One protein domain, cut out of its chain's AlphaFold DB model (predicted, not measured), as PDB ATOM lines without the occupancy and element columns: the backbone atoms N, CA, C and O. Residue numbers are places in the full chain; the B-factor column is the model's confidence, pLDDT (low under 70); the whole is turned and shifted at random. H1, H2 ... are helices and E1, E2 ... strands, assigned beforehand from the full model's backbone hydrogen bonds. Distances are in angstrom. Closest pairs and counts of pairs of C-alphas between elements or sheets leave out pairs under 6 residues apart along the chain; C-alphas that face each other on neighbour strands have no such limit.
ATOM      1  N   LEU A   5      43.163 -11.006 -25.187       95.69
ATOM      2  CA  LEU A   5      42.186 -11.417 -24.186       95.69
ATOM      3  C   LEU A   5      40.810 -10.838 -24.515       95.69
ATOM      4  O   LEU A   5      40.662  -9.645 -24.824       95.69
ATOM      5  N   GLU A   6      39.793 -11.682 -24.400       95.31
ATOM      6  CA  GLU A   6      38.394 -11.324 -24.580       95.31
ATOM      7  C   GLU A   6      37.574 -11.688 -23.346       95.31
ATOM      8  O   GLU A   6      37.790 -12.722 -22.724       95.31
ATOM      9  N   LEU A   7      36.632 -10.820 -22.980       96.19
ATOM     10  CA  LEU A   7      35.662 -11.084 -21.923       96.19
ATOM     11  C   LEU A   7      34.405 -11.672 -22.564       96.19
ATOM     12  O   LEU A   7      33.804 -11.025 -23.420       96.19
ATOM     13  N   HIS A   8      34.037 -12.892 -22.185       94.94
ATOM     14  CA  HIS A   8      32.937 -13.649 -22.780       94.94
ATOM     15  C   HIS A   8      31.852 -13.959 -21.752       94.94
ATOM     16  O   HIS A   8      32.137 -14.259 -20.588       94.94
ATOM     17  N   VAL A   9      30.610 -13.943 -22.234       95.00
ATOM     18  CA  VAL A   9      29.419 -14.423 -21.529       95.00
ATOM     19  C   VAL A   9      28.767 -15.495 -22.394       95.00
ATOM     20  O   VAL A   9      28.524 -15.270 -23.578       95.00
ATOM     21  N   SER A  10      28.486 -16.658 -21.817       93.69
ATOM     22  CA  SER A  10      27.781 -17.763 -22.481       93.69
ATOM     23  C   SER A  10      26.706 -18.354 -21.576       93.69
ATOM     24  O   SER A  10      26.705 -18.090 -20.377       93.69
ATOM     25  N   GLY A  11      25.791 -19.152 -22.132       91.75
ATOM     26  CA  GLY A  11      24.652 -19.678 -21.374       91.75
ATOM     27  C   GLY A  11      23.516 -18.665 -21.225       91.75
ATOM     28  O   GLY A  11      22.940 -18.539 -20.154       91.75
ATOM     29  N   ASN A  28      48.559 -20.405 -30.001       81.88
ATOM     30  CA  ASN A  28      49.066 -20.783 -28.674       81.88
ATOM     31  C   ASN A  28      48.297 -20.130 -27.506       81.88
ATOM     32  O   ASN A  28      48.881 -19.841 -26.460       81.88
ATOM     33  N   ALA A  29      46.997 -19.871 -27.688       84.50
ATOM     34  CA  ALA A  29      46.119 -19.414 -26.620       84.50
ATOM     35  C   ALA A  29      46.152 -20.380 -25.424       84.50
ATOM     36  O   ALA A  29      46.013 -21.596 -25.568       84.50
ATOM     37  N   ALA A  30      46.350 -19.819 -24.233       86.62
ATOM     38  CA  ALA A  30      46.256 -20.555 -22.982       86.62
ATOM     39  C   ALA A  30      44.787 -20.870 -22.640       86.62
ATOM     40  O   ALA A  30      43.858 -20.415 -23.307       86.62
ATOM     41  N   LYS A  31      44.569 -21.659 -21.582       91.69
ATOM     42  CA  LYS A  31      43.216 -22.030 -21.148       91.69
ATOM     43  C   LYS A  31      42.408 -20.791 -20.727       91.69
ATOM     44  O   LYS A  31      42.987 -19.856 -20.160       91.69
ATOM     45  N   PRO A  32      41.084 -20.783 -20.955       94.25
ATOM     46  CA  PRO A  32      40.216 -19.737 -20.437       94.25
ATOM     47  C   PRO A  32      40.200 -19.751 -18.909       94.25
ATOM     48  O   PRO A  32      40.390 -20.786 -18.268       94.25
ATOM     49  N   VAL A  33      39.929 -18.586 -18.333       95.75
ATOM     50  CA  VAL A  33      39.761 -18.400 -16.892       95.75
ATOM     51  C   VAL A  33      38.311 -18.050 -16.609       95.75
ATOM     52  O   VAL A  33      37.797 -17.079 -17.158       95.75
ATOM     53  N   PHE A  34      37.672 -18.808 -15.722       95.25
ATOM     54  CA  PHE A  34      36.296 -18.555 -15.307       95.25
ATOM     55  C   PHE A  34      36.231 -17.506 -14.198       95.25
ATOM     56  O   PHE A  34      37.052 -17.476 -13.274       95.25
ATOM     57  N   LEU A  35      35.230 -16.640 -14.308       95.69
ATOM     58  CA  LEU A  35      34.918 -15.593 -13.353       95.69
ATOM     59  C   LEU A  35      33.625 -15.952 -12.622       95.69
ATOM     60  O   LEU A  35      32.677 -16.468 -13.213       95.69
ATOM     61  N   SER A  36      33.578 -15.637 -11.333       94.88
ATOM     62  CA  SER A  36      32.308 -15.540 -10.618       94.88
ATOM     63  C   SER A  36      31.489 -14.342 -11.134       94.88
ATOM     64  O   SER A  36      32.064 -13.419 -11.721       94.88
ATOM     65  N   PRO A  37      30.166 -14.294 -10.885       94.50
ATOM     66  CA  PRO A  37      29.338 -13.155 -11.286       94.50
ATOM     67  C   PRO A  37      29.846 -11.810 -10.738       94.50
ATOM     68  O   PRO A  37      29.871 -10.816 -11.459       94.50
ATOM     69  N   ALA A  38      30.312 -11.790  -9.483       95.00
ATOM     70  CA  ALA A  38      30.856 -10.589  -8.850       95.00
ATOM     71  C   ALA A  38      32.136 -10.109  -9.549       95.00
ATOM     72  O   ALA A  38      32.268  -8.931  -9.865       95.00
ATOM     73  N   GLU A  39      33.052 -11.032  -9.856       95.31
ATOM     74  CA  GLU A  39      34.281 -10.702 -10.580       95.31
ATOM     75  C   GLU A  39      33.975 -10.182 -11.984       95.31
ATOM     76  O   GLU A  39      34.558  -9.187 -12.402       95.31
ATOM     77  N   PHE A  40      33.031 -10.807 -12.694       95.69
ATOM     78  CA  PHE A  40      32.599 -10.332 -14.004       95.69
ATOM     79  C   PHE A  40      32.028  -8.908 -13.953       95.69
ATOM     80  O   PHE A  40      32.395  -8.091 -14.801       95.69
ATOM     81  N   SER A  41      31.183  -8.594 -12.962       95.38
ATOM     82  CA  SER A  41      30.653  -7.234 -12.768       95.38
ATOM     83  C   SER A  41      31.788  -6.236 -12.569       95.38
ATOM     84  O   SER A  41      31.879  -5.254 -13.299       95.38
ATOM     85  N   THR A  42      32.731  -6.543 -11.670       96.06
ATOM     86  CA  THR A  42      33.886  -5.678 -11.400       96.06
ATOM     87  C   THR A  42      34.740  -5.440 -12.646       96.06
ATOM     88  O   THR A  42      35.078  -4.295 -12.943       96.06
ATOM     89  N   VAL A  43      35.083  -6.488 -13.408       95.75
ATOM     90  CA  VAL A  43      35.846  -6.319 -14.660       95.75
ATOM     91  C   VAL A  43      35.070  -5.451 -15.653       95.75
ATOM     92  O   VAL A  43      35.651  -4.552 -16.262       95.75
ATOM     93  N   SER A  44      33.769  -5.699 -15.804       94.50
ATOM     94  CA  SER A  44      32.916  -4.981 -16.755       94.50
ATOM     95  C   SER A  44      32.784  -3.499 -16.407       94.50
ATOM     96  O   SER A  44      32.918  -2.659 -17.290       94.50
ATOM     97  N   GLU A  45      32.601  -3.168 -15.129       95.50
ATOM     98  CA  GLU A  45      32.518  -1.788 -14.636       95.50
ATOM     99  C   GLU A  45      33.824  -1.016 -14.858       95.50
ATOM    100  O   GLU A  45      33.802   0.134 -15.299       95.50
ATOM    101  N   ILE A  46      34.978  -1.649 -14.607       94.94
ATOM    102  CA  ILE A  46      36.290  -1.033 -14.849       94.94
ATOM    103  C   ILE A  46      36.489  -0.769 -16.345       94.94
ATOM    104  O   ILE A  46      36.949   0.310 -16.717       94.94
ATOM    105  N   ILE A  47      36.136  -1.732 -17.206       93.75
ATOM    106  CA  ILE A  47      36.211  -1.570 -18.665       93.75
ATOM    107  C   ILE A  47      35.278  -0.446 -19.125       93.75
ATOM    108  O   ILE A  47      35.718   0.435 -19.859       93.75
ATOM    109  N   ASP A  48      34.020  -0.438 -18.688       92.62
ATOM    110  CA  ASP A  48      33.048   0.589 -19.070       92.62
ATOM    111  C   ASP A  48      33.528   1.989 -18.665       92.62
ATOM    112  O   ASP A  48      33.567   2.900 -19.496       92.62
ATOM    113  N   ARG A  49      34.005   2.149 -17.427       92.12
ATOM    114  CA  ARG A  49      34.579   3.412 -16.954       92.12
ATOM    115  C   ARG A  49      35.799   3.835 -17.772       92.12
ATOM    116  O   ARG A  49      35.847   4.962 -18.255       92.12
ATOM    117  N   ALA A  50      36.761   2.934 -17.969       90.38
ATOM    118  CA  ALA A  50      37.980   3.235 -18.716       90.38
ATOM    119  C   ALA A  50      37.692   3.589 -20.187       90.38
ATOM    120  O   ALA A  50      38.395   4.422 -20.760       90.38
ATOM    121  N   SER A  51      36.640   3.012 -20.780       89.31
ATOM    122  CA  SER A  51      36.216   3.306 -22.157       89.31
ATOM    123  C   SER A  51      35.706   4.738 -22.331       89.31
ATOM    124  O   SER A  51      35.881   5.328 -23.392       89.31
ATOM    125  N   LYS A  52      35.118   5.310 -21.274       87.44
ATOM    126  CA  LYS A  52      34.601   6.685 -21.250       87.44
ATOM    127  C   LYS A  52      35.707   7.719 -21.044       87.44
ATOM    128  O   LYS A  52      35.558   8.860 -21.468       87.44
ATOM    129  N   GLU A  53      36.802   7.325 -20.396       83.56
ATOM    130  CA  GLU A  53      37.925   8.206 -20.052       83.56
ATOM    131  C   GLU A  53      39.056   8.192 -21.112       83.56
ATOM    132  O   GLU A  53      39.884   9.101 -21.127       83.56
ATOM    133  N   SER A  54      39.105   7.200 -22.017       66.31
ATOM    134  CA  SER A  54      40.287   6.927 -22.863       66.31
ATOM    135  C   SER A  54      40.078   7.121 -24.379       66.31
ATOM    136  O   SER A  54      39.157   6.570 -24.970       66.31
ATOM    137  N   SER A  55      41.029   7.796 -25.040       68.12
ATOM    138  CA  SER A  55      41.288   7.834 -26.500       68.12
ATOM    139  C   SER A  55      42.788   8.117 -26.707       68.12
ATOM    140  O   SER A  55      43.348   8.797 -25.845       68.12
ATOM    141  N   PRO A  56      43.504   7.681 -27.770       75.81
ATOM    142  CA  PRO A  56      43.246   6.677 -28.817       75.81
ATOM    143  C   PRO A  56      43.726   5.242 -28.473       75.81
ATOM    144  O   PRO A  56      43.504   4.313 -29.247       75.81
ATOM    145  N   ASN A  57      44.335   5.015 -27.302       86.19
ATOM    146  CA  ASN A  57      44.946   3.722 -26.925       86.19
ATOM    147  C   ASN A  57      43.982   2.756 -26.211       86.19
ATOM    148  O   ASN A  57      44.397   1.904 -25.422       86.19
ATOM    149  N   TRP A  58      42.678   2.869 -26.473       89.38
ATOM    150  CA  TRP A  58      41.642   2.103 -25.772       89.38
ATOM    151  C   TRP A  58      41.889   0.586 -25.800       89.38
ATOM    152  O   TRP A  58      41.725  -0.101 -24.790       89.38
ATOM    153  N   HIS A  59      42.341   0.062 -26.941       91.06
ATOM    154  CA  HIS A  59      42.649  -1.358 -27.075       91.06
ATOM    155  C   HIS A  59      43.713  -1.819 -26.065       91.06
ATOM    156  O   HIS A  59      43.528  -2.843 -25.409       91.06
ATOM    157  N   GLU A  60      44.796  -1.058 -25.898       91.94
ATOM    158  CA  GLU A  60      45.884  -1.391 -24.971       91.94
ATOM    159  C   GLU A  60      45.414  -1.347 -23.516       91.94
ATOM    160  O   GLU A  60      45.706  -2.265 -22.747       91.94
ATOM    161  N   VAL A  61      44.616  -0.336 -23.159       93.44
ATOM    162  CA  VAL A  61      44.021  -0.197 -21.821       93.44
ATOM    163  C   VAL A  61      43.116  -1.389 -21.506       93.44
ATOM    164  O   VAL A  61      43.277  -2.035 -20.468       93.44
ATOM    165  N   ARG A  62      42.217  -1.758 -22.429       94.75
ATOM    166  CA  ARG A  62      41.355  -2.938 -22.273       94.75
ATOM    167  C   ARG A  62      42.177  -4.216 -22.097       94.75
ATOM    168  O   ARG A  62      41.856  -5.035 -21.238       94.75
ATOM    169  N   GLN A  63      43.232  -4.399 -22.894       95.06
ATOM    170  CA  GLN A  63      44.104  -5.570 -22.778       95.06
ATOM    171  C   GLN A  63      44.851  -5.609 -21.440       95.06
ATOM    172  O   GLN A  63      44.973  -6.685 -20.856       95.06
ATOM    173  N   ALA A  64      45.310  -4.465 -20.925       94.00
ATOM    174  CA  ALA A  64      45.962  -4.381 -19.621       94.00
ATOM    175  C   ALA A  64      45.010  -4.766 -18.476       94.00
ATOM    176  O   ALA A  64      45.381  -5.575 -17.624       94.00
ATOM    177  N   ILE A  65      43.768  -4.263 -18.503       95.06
ATOM    178  CA  ILE A  65      42.731  -4.610 -17.519       95.06
ATOM    179  C   ILE A  65      42.484  -6.123 -17.535       95.06
ATOM    180  O   ILE A  65      42.654  -6.786 -16.515       95.06
ATOM    181  N   LEU A  66      42.152  -6.697 -18.696       96.31
ATOM    182  CA  LEU A  66      41.856  -8.130 -18.801       96.31
ATOM    183  C   LEU A  66      43.040  -9.006 -18.378       96.31
ATOM    184  O   LEU A  66      42.847 -10.028 -17.719       96.31
ATOM    185  N   ARG A  67      44.267  -8.594 -18.711       95.31
ATOM    186  CA  ARG A  67      45.487  -9.317 -18.347       95.31
ATOM    187  C   ARG A  67      45.707  -9.355 -16.840       95.31
ATOM    188  O   ARG A  67      46.045 -10.417 -16.326       95.31
ATOM    189  N   ALA A  68      45.458  -8.251 -16.134       94.31
ATOM    190  CA  ALA A  68      45.589  -8.205 -14.679       94.31
ATOM    191  C   ALA A  68      44.676  -9.235 -13.988       94.31
ATOM    192  O   ALA A  68      45.134  -9.988 -13.126       94.31
ATOM    193  N   PHE A  69      43.411  -9.331 -14.411       94.56
ATOM    194  CA  PHE A  69      42.470 -10.323 -13.875       94.56
ATOM    195  C   PHE A  69      42.835 -11.758 -14.276       94.56
ATOM    196  O   PHE A  69      42.809 -12.661 -13.439       94.56
ATOM    197  N   TYR A  70      43.213 -11.968 -15.538       94.69
ATOM    198  CA  TYR A  70      43.596 -13.280 -16.059       94.69
ATOM    199  C   TYR A  70      44.812 -13.866 -15.323       94.69
ATOM    200  O   TYR A  70      44.774 -14.997 -14.838       94.69
ATOM    201  N   GLU A  71      45.881 -13.081 -15.170       93.19
ATOM    202  CA  GLU A  71      47.108 -13.521 -14.497       93.19
ATOM    203  C   GLU A  71      46.900 -13.734 -12.992       93.19
ATOM    204  O   GLU A  71      47.456 -14.675 -12.422       93.19
ATOM    205  N   ALA A  72      46.069 -12.910 -12.342       92.12
ATOM    206  CA  ALA A  72      45.719 -13.090 -10.933       92.12
ATOM    207  C   ALA A  72      45.002 -14.423 -10.674       92.12
ATOM    208  O   ALA A  72      45.199 -15.039  -9.628       92.12
ATOM    209  N   LYS A  73      44.187 -14.880 -11.628       90.81
ATOM    210  CA  LYS A  73      43.481 -16.161 -11.549       90.81
ATOM    211  C   LYS A  73      44.392 -17.352 -11.809       90.81
ATOM    212  O   LYS A  73      44.323 -18.310 -11.050       90.81
ATOM    213  N   ILE A  74      45.275 -17.273 -12.808       87.75
ATOM    214  CA  ILE A  74      46.260 -18.337 -13.067       87.75
ATOM    215  C   ILE A  74      47.156 -18.569 -11.853       87.75
ATOM    216  O   ILE A  74      47.415 -19.708 -11.507       87.75
ATOM    217  N   LYS A  75      47.618 -17.508 -11.182       82.69
ATOM    218  CA  LYS A  75      48.505 -17.638 -10.013       82.69
ATOM    219  C   LYS A  75      47.832 -18.254  -8.779       82.69
ATOM    220  O   LYS A  75      48.528 -18.586  -7.827       82.69
ATOM    221  N   ARG A  76      46.498 -18.317  -8.753       73.06
ATOM    222  CA  ARG A  76      45.702 -18.820  -7.623       73.06
ATOM    223  C   ARG A  76      45.161 -20.237  -7.839       73.06
ATOM    224  O   ARG A  76      44.621 -20.789  -6.886       73.06
TER     225      ARG A  76
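What this domain is: This is residues 5 to 11 and 28 to 76 of the 77 residues of an uncharacterized protein of Roseiarcus fermentans (UniProt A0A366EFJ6). Helices H1 and H2 lie side by side as a helical hairpin, with strand E1 crossing over one side and short strand E2 across its open end. The 56 printed residues hold E1, E2, H1 and H2 in that order, a mixed class. The whole is rounded, 31 by 26 by 22 A, and only just compact, close to loose, with a radius of gyration of the C-alphas of 11.8 A.

Where its parts are: E1, residues 5 to 10, begins at C-alpha 5 (42.186, -11.417, -24.186) and is 15.8 A long. E2 is residues 33 to 35, 6.6 A. H1, residues 37 to 53, is 24.6 A long. H2, residues 58 to 74, is 24.5 A long and ends at C-alpha 74 (46.260, -18.337, -13.067).

How they stand to each other: E1 and E2 are near each other, and each pairs with no named strand. The closest C-alphas of E1 and H2, Leu 5 and Gln 63, are 6.3 A apart. Those of E2 and H2, Val 33 and Tyr 70, are 6.5 A apart. E1 and H1 are near each other; E2 and H1 meet only through their link. H1 and H2 touch, closest at the C-alphas of Ile 47 and Arg 62, 6.4 A, at a shallow tilt of 22 degrees, opposite ways. In H1 and H2 every O i to N i+4 pair is within hydrogen-bond range.

The domain as a whole: Residues 12 to 27 are not printed; C-alphas 11 and 28 are 25.5 A apart across the cut. The links E2 to H1 and H1 to H2 are tight. The pLDDT is under 70 at residues 54 to 55.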